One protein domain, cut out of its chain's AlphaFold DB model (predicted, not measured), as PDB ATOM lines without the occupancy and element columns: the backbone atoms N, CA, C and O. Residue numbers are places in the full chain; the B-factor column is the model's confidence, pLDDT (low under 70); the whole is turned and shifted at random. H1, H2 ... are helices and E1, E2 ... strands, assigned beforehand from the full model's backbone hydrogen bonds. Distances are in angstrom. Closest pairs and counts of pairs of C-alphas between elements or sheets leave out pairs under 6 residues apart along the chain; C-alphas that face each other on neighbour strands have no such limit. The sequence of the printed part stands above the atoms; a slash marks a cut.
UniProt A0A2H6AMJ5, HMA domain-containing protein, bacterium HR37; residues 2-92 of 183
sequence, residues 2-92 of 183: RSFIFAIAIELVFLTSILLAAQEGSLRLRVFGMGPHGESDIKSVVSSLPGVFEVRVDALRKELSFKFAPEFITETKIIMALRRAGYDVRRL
ATOM      1  N   ARG A   2      -9.374  19.265 -59.751       52.22
ATOM      2  CA  ARG A   2      -9.476  20.720 -59.490       52.22
ATOM      3  C   ARG A   2     -10.827  21.345 -59.879       52.22
ATOM      4  O   ARG A   2     -11.397  22.069 -59.079       52.22
ATOM      5  N   SER A   3     -11.382  21.002 -61.042       54.22
ATOM      6  CA  SER A   3     -12.654  21.574 -61.524       54.22
ATOM      7  C   SER A   3     -13.881  21.171 -60.690       54.22
ATOM      8  O   SER A   3     -14.826  21.941 -60.586       54.22
ATOM      9  N   PHE A   4     -13.847  19.998 -60.047       54.78
ATOM     10  CA  PHE A   4     -14.919  19.527 -59.158       54.78
ATOM     11  C   PHE A   4     -14.941  20.284 -57.822       54.78
ATOM     12  O   PHE A   4     -16.009  20.598 -57.311       54.78
ATOM     13  N   ILE A   5     -13.767  20.632 -57.284       58.69
ATOM     14  CA  ILE A   5     -13.655  21.411 -56.041       58.69
ATOM     15  C   ILE A   5     -14.139  22.855 -56.262       58.69
ATOM     16  O   ILE A   5     -14.817  23.407 -55.401       58.69
ATOM     17  N   PHE A   6     -13.862  23.444 -57.432       54.47
ATOM     18  CA  PHE A   6     -14.367  24.777 -57.790       54.47
ATOM     19  C   PHE A   6     -15.895  24.819 -57.952       54.47
ATOM     20  O   PHE A   6     -16.514  25.773 -57.495       54.47
ATOM     21  N   ALA A   7     -16.512  23.791 -58.545       60.91
ATOM     22  CA  ALA A   7     -17.969  23.730 -58.694       60.91
ATOM     23  C   ALA A   7     -18.689  23.642 -57.334       60.91
ATOM     24  O   ALA A   7     -19.624  24.396 -57.081       60.91
ATOM     25  N   ILE A   8     -18.190  22.797 -56.426       61.41
ATOM     26  CA  ILE A   8     -18.742  22.649 -55.068       61.41
ATOM     27  C   ILE A   8     -18.559  23.939 -54.251       61.41
ATOM     28  O   ILE A   8     -19.458  24.340 -53.515       61.41
ATOM     29  N   ALA A   9     -17.420  24.624 -54.396       60.00
ATOM     30  CA  ALA A   9     -17.187  25.903 -53.729       60.00
ATOM     31  C   ALA A   9     -18.152  27.002 -54.217       60.00
ATOM     32  O   ALA A   9     -18.639  27.781 -53.403       60.00
ATOM     33  N   ILE A  10     -18.467  27.047 -55.517       60.22
ATOM     34  CA  ILE A  10     -19.424  28.011 -56.086       60.22
ATOM     35  C   ILE A  10     -20.849  27.724 -55.600       60.22
ATOM     36  O   ILE A  10     -21.540  28.657 -55.195       60.22
ATOM     37  N   GLU A  11     -21.282  26.461 -55.571       60.34
ATOM     38  CA  GLU A  11     -22.608  26.110 -55.040       60.34
ATOM     39  C   GLU A  11     -22.744  26.424 -53.546       60.34
ATOM     40  O   GLU A  11     -23.773  26.949 -53.126       60.34
ATOM     41  N   LEU A  12     -21.699  26.192 -52.743       56.88
ATOM     42  CA  LEU A  12     -21.694  26.561 -51.323       56.88
ATOM     43  C   LEU A  12     -21.731  28.084 -51.111       56.88
ATOM     44  O   LEU A  12     -22.416  28.555 -50.202       56.88
ATOM     45  N   VAL A  13     -21.057  28.870 -51.955       59.47
ATOM     46  CA  VAL A  13     -21.147  30.343 -51.937       59.47
ATOM     47  C   VAL A  13     -22.548  30.820 -52.346       59.47
ATOM     48  O   VAL A  13     -23.083  31.748 -51.738       59.47
ATOM     49  N   PHE A  14     -23.190  30.166 -53.317       56.53
ATOM     50  CA  PHE A  14     -24.570  30.477 -53.707       56.53
ATOM     51  C   PHE A  14     -25.575  30.126 -52.601       56.53
ATOM     52  O   PHE A  14     -26.410  30.956 -52.248       56.53
ATOM     53  N   LEU A  15     -25.463  28.940 -51.996       52.06
ATOM     54  CA  LEU A  15     -26.327  28.491 -50.898       52.06
ATOM     55  C   LEU A  15     -26.185  29.365 -49.649       52.06
ATOM     56  O   LEU A  15     -27.184  29.712 -49.026       52.06
ATOM     57  N   THR A  16     -24.962  29.770 -49.302       50.19
ATOM     58  CA  THR A  16     -24.737  30.689 -48.175       50.19
ATOM     59  C   THR A  16     -25.255  32.097 -48.463       50.19
ATOM     60  O   THR A  16     -25.816  32.715 -47.563       50.19
ATOM     61  N   SER A  17     -25.163  32.581 -49.705       49.12
ATOM     62  CA  SER A  17     -25.730  33.879 -50.103       49.12
ATOM     63  C   SER A  17     -27.261  33.888 -50.041       49.12
ATOM     64  O   SER A  17     -27.845  34.857 -49.564       49.12
ATOM     65  N   ILE A  18     -27.917  32.797 -50.455       53.94
ATOM     66  CA  ILE A  18     -29.377  32.641 -50.344       53.94
ATOM     67  C   ILE A  18     -29.802  32.570 -48.871       53.94
ATOM     68  O   ILE A  18     -30.777  33.206 -48.480       53.94
ATOM     69  N   LEU A  19     -29.052  31.842 -48.039       51.81
ATOM     70  CA  LEU A  19     -29.346  31.716 -46.611       51.81
ATOM     71  C   LEU A  19     -29.137  33.039 -45.850       51.81
ATOM     72  O   LEU A  19     -29.867  33.316 -44.902       51.81
ATOM     73  N   LEU A  20     -28.181  33.872 -46.279       51.34
ATOM     74  CA  LEU A  20     -27.933  35.199 -45.706       51.34
ATOM     75  C   LEU A  20     -28.949  36.253 -46.189       51.34
ATOM     76  O   LEU A  20     -29.243  37.190 -45.456       51.34
ATOM     77  N   ALA A  21     -29.518  36.079 -47.389       52.56
ATOM     78  CA  ALA A  21     -30.551  36.950 -47.962       52.56
ATOM     79  C   ALA A  21     -31.968  36.701 -47.404       52.56
ATOM     80  O   ALA A  21     -32.874  37.481 -47.669       52.56
ATOM     81  N   ALA A  22     -32.182  35.629 -46.636       59.53
ATOM     82  CA  ALA A  22     -33.498  35.254 -46.111       59.53
ATOM     83  C   ALA A  22     -33.680  35.572 -44.615       59.53
ATOM     84  O   ALA A  22     -34.536  34.978 -43.954       59.53
ATOM     85  N   GLN A  23     -32.875  36.473 -44.041       71.12
ATOM     86  CA  GLN A  23     -33.062  36.874 -42.648       71.12
ATOM     87  C   GLN A  23     -34.173  37.924 -42.546       71.12
ATOM     88  O   GLN A  23     -33.910  39.114 -42.472       71.12
ATOM     89  N   GLU A  24     -35.430  37.485 -42.532       87.19
ATOM     90  CA  GLU A  24     -36.573  38.381 -42.339       87.19
ATOM     91  C   GLU A  24     -36.591  38.960 -40.914       87.19
ATOM     92  O   GLU A  24     -36.587  38.236 -39.913       87.19
ATOM     93  N   GLY A  25     -36.647  40.287 -40.813       92.12
ATOM     94  CA  GLY A  25     -36.941  40.992 -39.575       92.12
ATOM     95  C   GLY A  25     -38.448  41.043 -39.336       92.12
ATOM     96  O   GLY A  25     -39.226  41.269 -40.261       92.12
ATOM     97  N   SER A  26     -38.877  40.878 -38.085       93.56
ATOM     98  CA  SER A  26     -40.265  41.118 -37.685       93.56
ATOM     99  C   SER A  26     -40.308  41.943 -36.409       93.56
ATOM    100  O   SER A  26     -39.514  41.726 -35.493       93.56
ATOM    101  N   LEU A  27     -41.225  42.906 -36.351       94.56
ATOM    102  CA  LEU A  27     -41.379  43.764 -35.185       94.56
ATOM    103  C   LEU A  27     -42.855  44.011 -34.894       94.56
ATOM    104  O   LEU A  27     -43.667  44.183 -35.803       94.56
ATOM    105  N   ARG A  28     -43.180  44.046 -33.599       95.44
ATOM    106  CA  ARG A  28     -44.466  44.508 -33.080       95.44
ATOM    107  C   ARG A  28     -44.238  45.746 -32.233       95.44
ATOM    108  O   ARG A  28     -43.365  45.759 -31.362       95.44
ATOM    109  N   LEU A  29     -45.026  46.773 -32.501       95.75
ATOM    110  CA  LEU A  29     -45.003  48.052 -31.817       95.75
ATOM    111  C   LEU A  29     -46.399  48.394 -31.323       95.75
ATOM    112  O   LEU A  29     -47.394  48.070 -31.962       95.75
ATOM    113  N   ARG A  30     -46.445  49.104 -30.207       93.81
ATOM    114  CA  ARG A  30     -47.618  49.827 -29.751       93.81
ATOM    115  C   ARG A  30     -47.543  51.242 -30.284       93.81
ATOM    116  O   ARG A  30     -46.460  51.830 -30.241       93.81
ATOM    117  N   VAL A  31     -48.654  51.767 -30.780       94.19
ATOM    118  CA  VAL A  31     -48.712  53.063 -31.453       94.19
ATOM    119  C   VAL A  31     -49.743  53.963 -30.788       94.19
ATOM    120  O   VAL A  31     -50.898  53.594 -30.623       94.19
ATOM    121  N   PHE A  32     -49.327  55.168 -30.427       90.50
ATOM    122  CA  PHE A  32     -50.167  56.180 -29.801       90.50
ATOM    123  C   PHE A  32     -50.341  57.379 -30.734       90.50
ATOM    124  O   PHE A  32     -49.495  57.644 -31.590       90.50
ATOM    125  N   GLY A  33     -51.438  58.115 -30.548       86.69
ATOM    126  CA  GLY A  33     -51.804  59.235 -31.421       86.69
ATOM    127  C   GLY A  33     -52.589  58.825 -32.670       86.69
ATOM    128  O   GLY A  33     -52.731  59.630 -33.583       86.69
ATOM    129  N   MET A  34     -53.113  57.593 -32.726       84.06
ATOM    130  CA  MET A  34     -54.063  57.189 -33.766       84.06
ATOM    131  C   MET A  34     -55.364  57.991 -33.626       84.06
ATOM    132  O   MET A  34     -56.074  57.858 -32.633       84.06
ATOM    133  N   GLY A  35     -55.669  58.825 -34.621       81.56
ATOM    134  CA  GLY A  35     -57.000  59.407 -34.803       81.56
ATOM    135  C   GLY A  35     -57.928  58.488 -35.617       81.56
ATOM    136  O   GLY A  35     -57.546  57.361 -35.935       81.56
ATOM    137  N   PRO A  36     -59.100  58.979 -36.062       80.19
ATOM    138  CA  PRO A  36     -60.086  58.199 -36.830       80.19
ATOM    139  C   PRO A  36     -59.565  57.556 -38.130       80.19
ATOM    140  O   PRO A  36     -60.159  56.612 -38.642       80.19
ATOM    141  N   HIS A  37     -58.457  58.062 -38.677       85.31
ATOM    142  CA  HIS A  37     -57.794  57.530 -39.875       85.31
ATOM    143  C   HIS A  37     -56.371  57.021 -39.594       85.31
ATOM    144  O   HIS A  37     -55.597  56.794 -40.520       85.31
ATOM    145  N   GLY A  38     -56.010  56.847 -38.318       85.06
ATOM    146  CA  GLY A  38     -54.655  56.469 -37.917       85.06
ATOM    147  C   GLY A  38     -54.228  55.112 -38.472       85.06
ATOM    148  O   GLY A  38     -53.071  54.944 -38.839       85.06
ATOM    149  N   GLU A  39     -55.153  54.156 -38.603       90.88
ATOM    150  CA  GLU A  39     -54.838  52.822 -39.130       90.88
ATOM    151  C   GLU A  39     -54.312  52.870 -40.573       90.88
ATOM    152  O   GLU A  39     -53.246  52.324 -40.877       90.88
ATOM    153  N   SER A  40     -55.045  53.542 -41.465       92.56
ATOM    154  CA  SER A  40     -54.682  53.647 -42.879       92.56
ATOM    155  C   SER A  40     -53.442  54.512 -43.083       92.56
ATOM    156  O   SER A  40     -52.599  54.163 -43.911       92.56
ATOM    157  N   ASP A  41     -53.295  55.591 -42.311       94.62
ATOM    158  CA  ASP A  41     -52.124  56.463 -42.374       94.62
ATOM    159  C   ASP A  41     -50.849  55.742 -41.909       94.62
ATOM    160  O   ASP A  41     -49.868  55.677 -42.649       94.62
ATOM    161  N   ILE A  42     -50.882  55.069 -40.752       95.75
ATOM    162  CA  ILE A  42     -49.750  54.266 -40.257       95.75
ATOM    163  C   ILE A  42     -49.368  53.188 -41.262       95.75
ATOM    164  O   ILE A  42     -48.182  53.003 -41.554       95.75
ATOM    165  N   LYS A  43     -50.359  52.478 -41.810       95.94
ATOM    166  CA  LYS A  43     -50.105  51.461 -42.828       95.94
ATOM    167  C   LYS A  43     -49.425  52.075 -44.050       95.94
ATOM    168  O   LYS A  43     -48.445  51.512 -44.524       95.94
ATOM    169  N   SER A  44     -49.886  53.235 -44.517       95.44
ATOM    170  CA  SER A  44     -49.286  53.946 -45.651       95.44
ATOM    171  C   SER A  44     -47.838  54.357 -45.369       95.44
ATOM    172  O   SER A  44     -46.940  54.026 -46.148       95.44
ATOM    173  N   VAL A  45     -47.576  54.976 -44.210       96.12
ATOM    174  CA  VAL A  45     -46.227  55.369 -43.773       96.12
ATOM    175  C   VAL A  45     -45.288  54.168 -43.784       96.12
ATOM    176  O   VAL A  45     -44.221  54.235 -44.388       96.12
ATOM    177  N   VAL A  46     -45.682  53.054 -43.164       96.62
ATOM    178  CA  VAL A  46     -44.811  51.880 -43.000       96.62
ATOM    179  C   VAL A  46     -44.648  51.108 -44.310       96.62
ATOM    180  O   VAL A  46     -43.533  50.711 -44.635       96.62
ATOM    181  N   SER A  47     -45.712  50.941 -45.099       96.62
ATOM    182  CA  SER A  47     -45.651  50.268 -46.406       96.62
ATOM    183  C   SER A  47     -44.884  51.062 -47.466       96.62
ATOM    184  O   SER A  47     -44.407  50.468 -48.428       96.62
ATOM    185  N   SER A  48     -44.737  52.381 -47.307       96.44
ATOM    186  CA  SER A  48     -43.929  53.208 -48.217       96.44
ATOM    187  C   SER A  48     -42.415  53.034 -48.033       96.44
ATOM    188  O   SER A  48     -41.631  53.484 -48.872       96.44
ATOM    189  N   LEU A  49     -41.982  52.400 -46.938       96.94
ATOM    190  CA  LEU A  49     -40.570  52.252 -46.611       96.94
ATOM    191  C   LEU A  49     -39.923  51.119 -47.431       96.94
ATOM    192  O   LEU A  49     -40.392  49.980 -47.374       96.94
ATOM    193  N   PRO A  50     -38.803  51.382 -48.134       93.94
ATOM    194  CA  PRO A  50     -38.082  50.344 -48.863       93.94
ATOM    195  C   PRO A  50     -37.657  49.195 -47.945       93.94
ATOM    196  O   PRO A  50     -37.074  49.425 -46.886       93.94
ATOM    197  N   GLY A  51     -37.935  47.961 -48.366       93.12
ATOM    198  CA  GLY A  51     -37.619  46.755 -47.602       93.12
ATOM    199  C   GLY A  51     -38.717  46.295 -46.644       93.12
ATOM    200  O   GLY A  51     -38.575  45.219 -46.076       93.12
ATOM    201  N   VAL A  52     -39.812  47.040 -46.469       96.12
ATOM    202  CA  VAL A  52     -41.004  46.553 -45.754       96.12
ATOM    203  C   VAL A  52     -41.928  45.828 -46.735       96.12
ATOM    204  O   VAL A  52     -42.218  46.351 -47.807       96.12
ATOM    205  N   PHE A  53     -42.412  44.638 -46.371       94.25
ATOM    206  CA  PHE A  53     -43.216  43.804 -47.280       94.25
ATOM    207  C   PHE A  53     -44.477  43.190 -46.656       94.25
ATOM    208  O   PHE A  53     -45.337  42.693 -47.378       94.25
ATOM    209  N   GLU A  54     -44.648  43.262 -45.336       95.19
ATOM    210  CA  GLU A  54     -45.897  42.886 -44.671       95.19
ATOM    211  C   GLU A  54     -46.198  43.905 -43.574       95.19
ATOM    212  O   GLU A  54     -45.319  44.202 -42.771       95.19
ATOM    213  N   VAL A  55     -47.421  44.440 -43.531       96.94
ATOM    214  CA  VAL A  55     -47.859  45.404 -42.511       96.94
ATOM    215  C   VAL A  55     -49.284  45.079 -42.091       96.94
ATOM    216  O   VAL A  55     -50.184  44.998 -42.931       96.94
ATOM    217  N   ARG A  56     -49.498  44.924 -40.786       96.50
ATOM    218  CA  ARG A  56     -50.816  44.761 -40.173       96.50
ATOM    219  C   ARG A  56     -50.949  45.737 -39.020       96.50
ATOM    220  O   ARG A  56     -50.040  45.845 -38.196       96.50
ATOM    221  N   VAL A  57     -52.085  46.411 -38.966       95.31
ATOM    222  CA  VAL A  57     -52.426  47.339 -37.895       95.31
ATOM    223  C   VAL A  57     -53.683  46.809 -37.220       95.31
ATOM    224  O   VAL A  57     -54.618  46.393 -37.894       95.31
ATOM    225  N   ASP A  58     -53.665  46.776 -35.897       92.06
ATOM    226  CA  ASP A  58     -54.802  46.480 -35.039       92.06
ATOM    227  C   ASP A  58     -55.087  47.761 -34.255       92.06
ATOM    228  O   ASP A  58     -54.428  48.057 -33.255       92.06
ATOM    229  N   ALA A  59     -56.004  48.579 -34.777       87.62
ATOM    230  CA  ALA A  59     -56.323  49.880 -34.197       87.62
ATOM    231  C   ALA A  59     -56.934  49.750 -32.793       87.62
ATOM    232  O   ALA A  59     -56.589  50.534 -31.911       87.62
ATOM    233  N   LEU A  60     -57.755  48.715 -32.566       84.94
ATOM    234  CA  LEU A  60     -58.388  48.436 -31.272       84.94
ATOM    235  C   LEU A  60     -57.338  48.164 -30.194       84.94
ATOM    236  O   LEU A  60     -57.396  48.717 -29.099       84.94
ATOM    237  N   ARG A  61     -56.323  47.356 -30.516       87.75
ATOM    238  CA  ARG A  61     -55.215  47.072 -29.590       87.75
ATOM    239  C   ARG A  61     -54.102  48.109 -29.624       87.75
ATOM    240  O   ARG A  61     -53.176  48.022 -28.812       87.75
ATOM    241  N   LYS A  62     -54.183  49.082 -30.536       91.88
ATOM    242  CA  LYS A  62     -53.137  50.075 -30.816       91.88
ATOM    243  C   LYS A  62     -51.812  49.418 -31.196       91.88
ATOM    244  O   LYS A  62     -50.739  49.886 -30.819       91.88
ATOM    245  N   GLU A  63     -51.876  48.310 -31.925       94.12
ATOM    246  CA  GLU A  63     -50.710  47.518 -32.295       94.12
ATOM    247  C   GLU A  63     -50.415  47.604 -33.790       94.12
ATOM    248  O   GLU A  63     -51.288  47.524 -34.648       94.12
ATOM    249  N   LEU A  64     -49.134  47.722 -34.108       96.50
ATOM    250  CA  LEU A  64     -48.584  47.661 -35.449       96.50
ATOM    251  C   LEU A  64     -47.628  46.474 -35.499       96.50
ATOM    252  O   LEU A  64     -46.707  46.371 -34.691       96.50
ATOM    253  N   SER A  65     -47.807  45.599 -36.479       96.62
ATOM    254  CA  SER A  65     -46.877  44.513 -36.769       96.62
ATOM    255  C   SER A  65     -46.432  44.581 -38.218       96.62
ATOM    256  O   SER A  65     -47.234  44.858 -39.111       96.62
ATOM    257  N   PHE A  66     -45.149  44.348 -38.462       95.94
ATOM    258  CA  PHE A  66     -44.621  44.345 -39.818       95.94
ATOM    259  C   PHE A  66     -43.432  43.404 -39.967       95.94
ATOM    260  O   PHE A  66     -42.738  43.090 -38.994       95.94
ATOM    261  N   LYS A  67     -43.200  42.990 -41.213       96.38
ATOM    262  CA  LYS A  67     -41.987  42.296 -41.636       96.38
ATOM    263  C   LYS A  67     -41.193  43.150 -42.605       96.38
ATOM    264  O   LYS A  67     -41.761  43.881 -43.423       96.38
ATOM    265  N   PHE A  68     -39.880  43.058 -42.477       95.94
ATOM    266  CA  PHE A  68     -38.950  43.851 -43.252       95.94
ATOM    267  C   PHE A  68     -37.658  43.089 -43.517       95.94
ATOM    268  O   PHE A  68     -37.310  42.146 -42.811       95.94
ATOM    269  N   ALA A  69     -36.955  43.528 -44.544       95.12
ATOM    270  CA  ALA A  69     -35.682  43.014 -44.993       95.12
ATOM    271  C   ALA A  69     -34.553  43.853 -44.343       95.12
ATOM    272  O   ALA A  69     -34.394  45.035 -44.697       95.12
ATOM    273  N   PRO A  70     -33.829  43.325 -43.331       93.00
ATOM    274  CA  PRO A  70     -32.835  44.063 -42.544       93.00
ATOM    275  C   PRO A  70     -31.675  44.638 -43.362       93.00
ATOM    276  O   PRO A  70     -31.031  45.598 -42.935       93.00
ATOM    277  N   GLU A  71     -31.416  44.074 -44.539       91.12
ATOM    278  CA  GLU A  71     -30.428  44.542 -45.504       91.12
ATOM    279  C   GLU A  71     -30.820  45.878 -46.158       91.12
ATOM    280  O   GLU A  71     -29.944  46.655 -46.543       91.12
ATOM    281  N   PHE A  72     -32.118  46.192 -46.228       93.12
ATOM    282  CA  PHE A  72     -32.632  47.444 -46.799       93.12
ATOM    283  C   PHE A  72     -33.008  48.469 -45.725       93.12
ATOM    284  O   PHE A  72     -32.803  49.677 -45.906       93.12
ATOM    285  N   ILE A  73     -33.546  48.017 -44.590       95.38
ATOM    286  CA  ILE A  73     -34.055  48.904 -43.545       95.38
ATOM    287  C   ILE A  73     -33.889  48.312 -42.148       95.38
ATOM    288  O   ILE A  73     -33.995  47.114 -41.937       95.38
ATOM    289  N   THR A  74     -33.646  49.173 -41.160       94.31
ATOM    290  CA  THR A  74     -33.517  48.764 -39.759       94.31
ATOM    291  C   THR A  74     -34.759  49.137 -38.959       94.31
ATOM    292  O   THR A  74     -35.425  50.131 -39.260       94.31
ATOM    293  N   GLU A  75     -35.019  48.411 -37.868       94.50
ATOM    294  CA  GLU A  75     -36.102  48.724 -36.922       94.50
ATOM    295  C   GLU A  75     -36.074  50.192 -36.476       94.50
ATOM    296  O   GLU A  75     -37.105  50.861 -36.436       94.50
ATOM    297  N   THR A  76     -34.880  50.723 -36.191       95.38
ATOM    298  CA  THR A  76     -34.687  52.117 -35.780       95.38
ATOM    299  C   THR A  76     -35.167  53.097 -36.846       95.38
ATOM    300  O   THR A  76     -35.836  54.072 -36.510       95.38
ATOM    301  N   LYS A  77     -34.874  52.848 -38.130       96.19
ATOM    302  CA  LYS A  77     -35.329  53.717 -39.227       96.19
ATOM    303  C   LYS A  77     -36.853  53.703 -39.357       96.19
ATOM    304  O   LYS A  77     -37.438  54.765 -39.555       96.19
ATOM    305  N   ILE A  78     -37.487  52.543 -39.180       96.50
ATOM    306  CA  ILE A  78     -38.952  52.406 -39.223       96.50
ATOM    307  C   ILE A  78     -39.597  53.153 -38.048       96.50
ATOM    308  O   ILE A  78     -40.495  53.967 -38.247       96.50
ATOM    309  N   ILE A  79     -39.076  52.967 -36.829       96.81
ATOM    310  CA  ILE A  79     -39.524  53.696 -35.629       96.81
ATOM    311  C   ILE A  79     -39.374  55.213 -35.812       96.81
ATOM    312  O   ILE A  79     -40.268  55.976 -35.452       96.81
ATOM    313  N   MET A  80     -38.260  55.671 -36.387       96.81
ATOM    314  CA  MET A  80     -38.052  57.092 -36.666       96.81
ATOM    315  C   MET A  80     -39.019  57.635 -37.722       96.81
ATOM    316  O   MET A  80     -39.437  58.783 -37.599       96.81
ATOM    317  N   ALA A  81     -39.375  56.849 -38.741       96.94
ATOM    318  CA  ALA A  81     -40.363  57.248 -39.741       96.94
ATOM    319  C   ALA A  81     -41.745  57.457 -39.104       96.94
ATOM    320  O   ALA A  81     -42.349  58.508 -39.301       96.94
ATOM    321  N   LEU A  82     -42.182  56.524 -38.252       96.81
ATOM    322  CA  LEU A  82     -43.429  56.643 -37.488       96.81
ATOM    323  C   LEU A  82     -43.437  57.887 -36.590       96.81
ATOM    324  O   LEU A  82     -44.387  58.664 -36.614       96.81
ATOM    325  N   ARG A  83     -42.336  58.143 -35.872       96.25
ATOM    326  CA  ARG A  83     -42.198  59.345 -35.032       96.25
ATOM    327  C   ARG A  83     -42.223  60.643 -35.832       96.25
ATOM    328  O   ARG A  83     -42.813  61.619 -35.385       96.25
ATOM    329  N   ARG A  84     -41.612  60.668 -37.020       96.06
ATOM    330  CA  ARG A  84     -41.663  61.829 -37.927       96.06
ATOM    331  C   ARG A  84     -43.060  62.073 -38.493       96.06
ATOM    332  O   ARG A  84     -43.385  63.221 -38.763       96.06
ATOM    333  N   ALA A  85     -43.863  61.023 -38.637       94.50
ATOM    334  CA  ALA A  85     -45.273  61.122 -39.000       94.50
ATOM    335  C   ALA A  85     -46.177  61.550 -37.822       94.50
ATOM    336  O   ALA A  85     -47.376  61.709 -38.008       94.50
ATOM    337  N   GLY A  86     -45.617  61.776 -36.626       94.31
ATOM    338  CA  GLY A  86     -46.351  62.278 -35.459       94.31
ATOM    339  C   GLY A  86     -46.819  61.201 -34.479       94.31
ATOM    340  O   GLY A  86     -47.482  61.531 -33.499       94.31
ATOM    341  N   TYR A  87     -46.453  59.936 -34.693       94.81
ATOM    342  CA  TYR A  87     -46.843  58.831 -33.818       94.81
ATOM    343  C   TYR A  87     -45.819  58.583 -32.706       94.81
ATOM    344  O   TYR A  87     -44.618  58.475 -32.970       94.81
ATOM    345  N   ASP A  88     -46.277  58.405 -31.463       92.31
ATOM    346  CA  ASP A  88     -45.432  57.802 -30.425       92.31
ATOM    347  C   ASP A  88     -45.510  56.278 -30.540       92.31
ATOM    348  O   ASP A  88     -46.583  55.709 -30.731       92.31
ATOM    349  N   VAL A  89     -44.361  55.612 -30.443       93.94
ATOM    350  CA  VAL A  89     -44.271  54.162 -30.609       93.94
ATOM    351  C   VAL A  89     -43.372  53.529 -29.564       93.94
ATOM    352  O   VAL A  89     -42.269  54.014 -29.273       93.94
ATOM    353  N   ARG A  90     -43.835  52.396 -29.033       93.38
ATOM    354  CA  ARG A  90     -43.142  51.605 -28.009       93.38
ATOM    355  C   ARG A  90     -43.066  50.146 -28.436       93.38
ATOM    356  O   ARG A  90     -43.940  49.651 -29.139       93.38
ATOM    357  N   ARG A  91     -42.008  49.447 -28.029       93.19
ATOM    358  CA  ARG A  91     -41.921  47.992 -28.228       93.19
ATOM    359  C   ARG A  91     -42.831  47.303 -27.221       93.19
ATOM    360  O   ARG A  91     -42.842  47.711 -26.064       93.19
ATOM    361  N   LEU A  92     -43.517  46.249 -27.656       92.50
ATOM    362  CA  LEU A  92     -44.261  45.392 -26.736       92.50
ATOM    363  C   LEU A  92     -43.281  44.645 -25.829       92.50
ATOM    364  O   LEU A  92     -42.207  44.210 -26.269       92.50
TER     365      LEU A  92
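AT A GLANCE: This is residues 2 to 92 of the 183 residues of the protein "HMA domain-containing protein" of bacterium HR37 (UniProt A0A2H6AMJ5). A compact body, made of a twisted sheet of four strands with helices H2 and H3 on one face and the other face bare, has a long helical arm sticking out of it: residues 2 to 19 of H1 stand free. H2 runs along the strands over E3, while H3 lies beside the strands, and the arm gives the whole much of its length. The printed part has 91 residues, with three named helices and four named strands in the order H1 E1 H2 E2 E3 H3 E4; the sheet's order is E2 - E3 - E1 - E4, all antiparallel, and the class is mixed, helices and strands. The whole is only just loose, close to extended, with a radius of gyration of the C-alphas of 18.4 A and spans of 66 by 21 by 19 A.

HOW THE PARTS SIT: H1, residues 2 to 21, is not on the sheet, and a tight link of 3 residues joins it to inner strand E1, residues 25 to 32. H2, residues 38 to 47, is on the sheet at a height of 8.3 A, over E3, residues 63 to 68, at 10 degrees on the local plane. The closest C-alphas of H2 and edge strand E2, residues 52 to 58, are those of Glu 39 and Val 57, 6.1 A apart. E2 and E3 form a hairpin, with N 56 and O 65 at 2.8 A, within hydrogen-bond range. E3 and E1 are antiparallel at 153 degrees, with N 29 and O 64 at 2.8 A. H3, residues 75 to 84, is on the same face as H2, over none of the strands, at a height of 6.8 A. H2 and H3 touch, their closest C-alphas being those of Val 46 and Ile 78 at 7.0 A, at a steep tilt of 46 degrees, opposite ways. Edge strand E4, residues 88 to 91, is antiparallel to E1, with N 30 and O 90 at 2.8 A. E1, H2, E2 and E3, H3, E4 are split strand-helix-strand units, each with another strand between its two strands and a right-handed crossover. In H1, H2 and H3 every O i to N i+4 pair is within hydrogen-bond range.

IN THESE COORDINATES: H1 begins at C-alpha 2, (-9.476, 20.720, -59.490), and is 29.0 A long. E1 is 22.4 A long and begins at C-alpha 25, (-36.941, 40.992, -39.575). H2 measures 13.8 A, E2 17.5 A, E3 16.5 A and H3 14.3 A. E4, 10.6 A long, ends at C-alpha 91, (-41.921, 47.992, -28.228).

THE WHOLE: The two C-alphas farthest apart, those of Arg 2 and Pro 36, are 66.9 A apart. Without residues 2 to 19 the body spans 40 by 21 by 18 A. The printed part has no cut and no long link. Mean pLDDT of the printed part is 84.4; residues 2 to 22 are under 70.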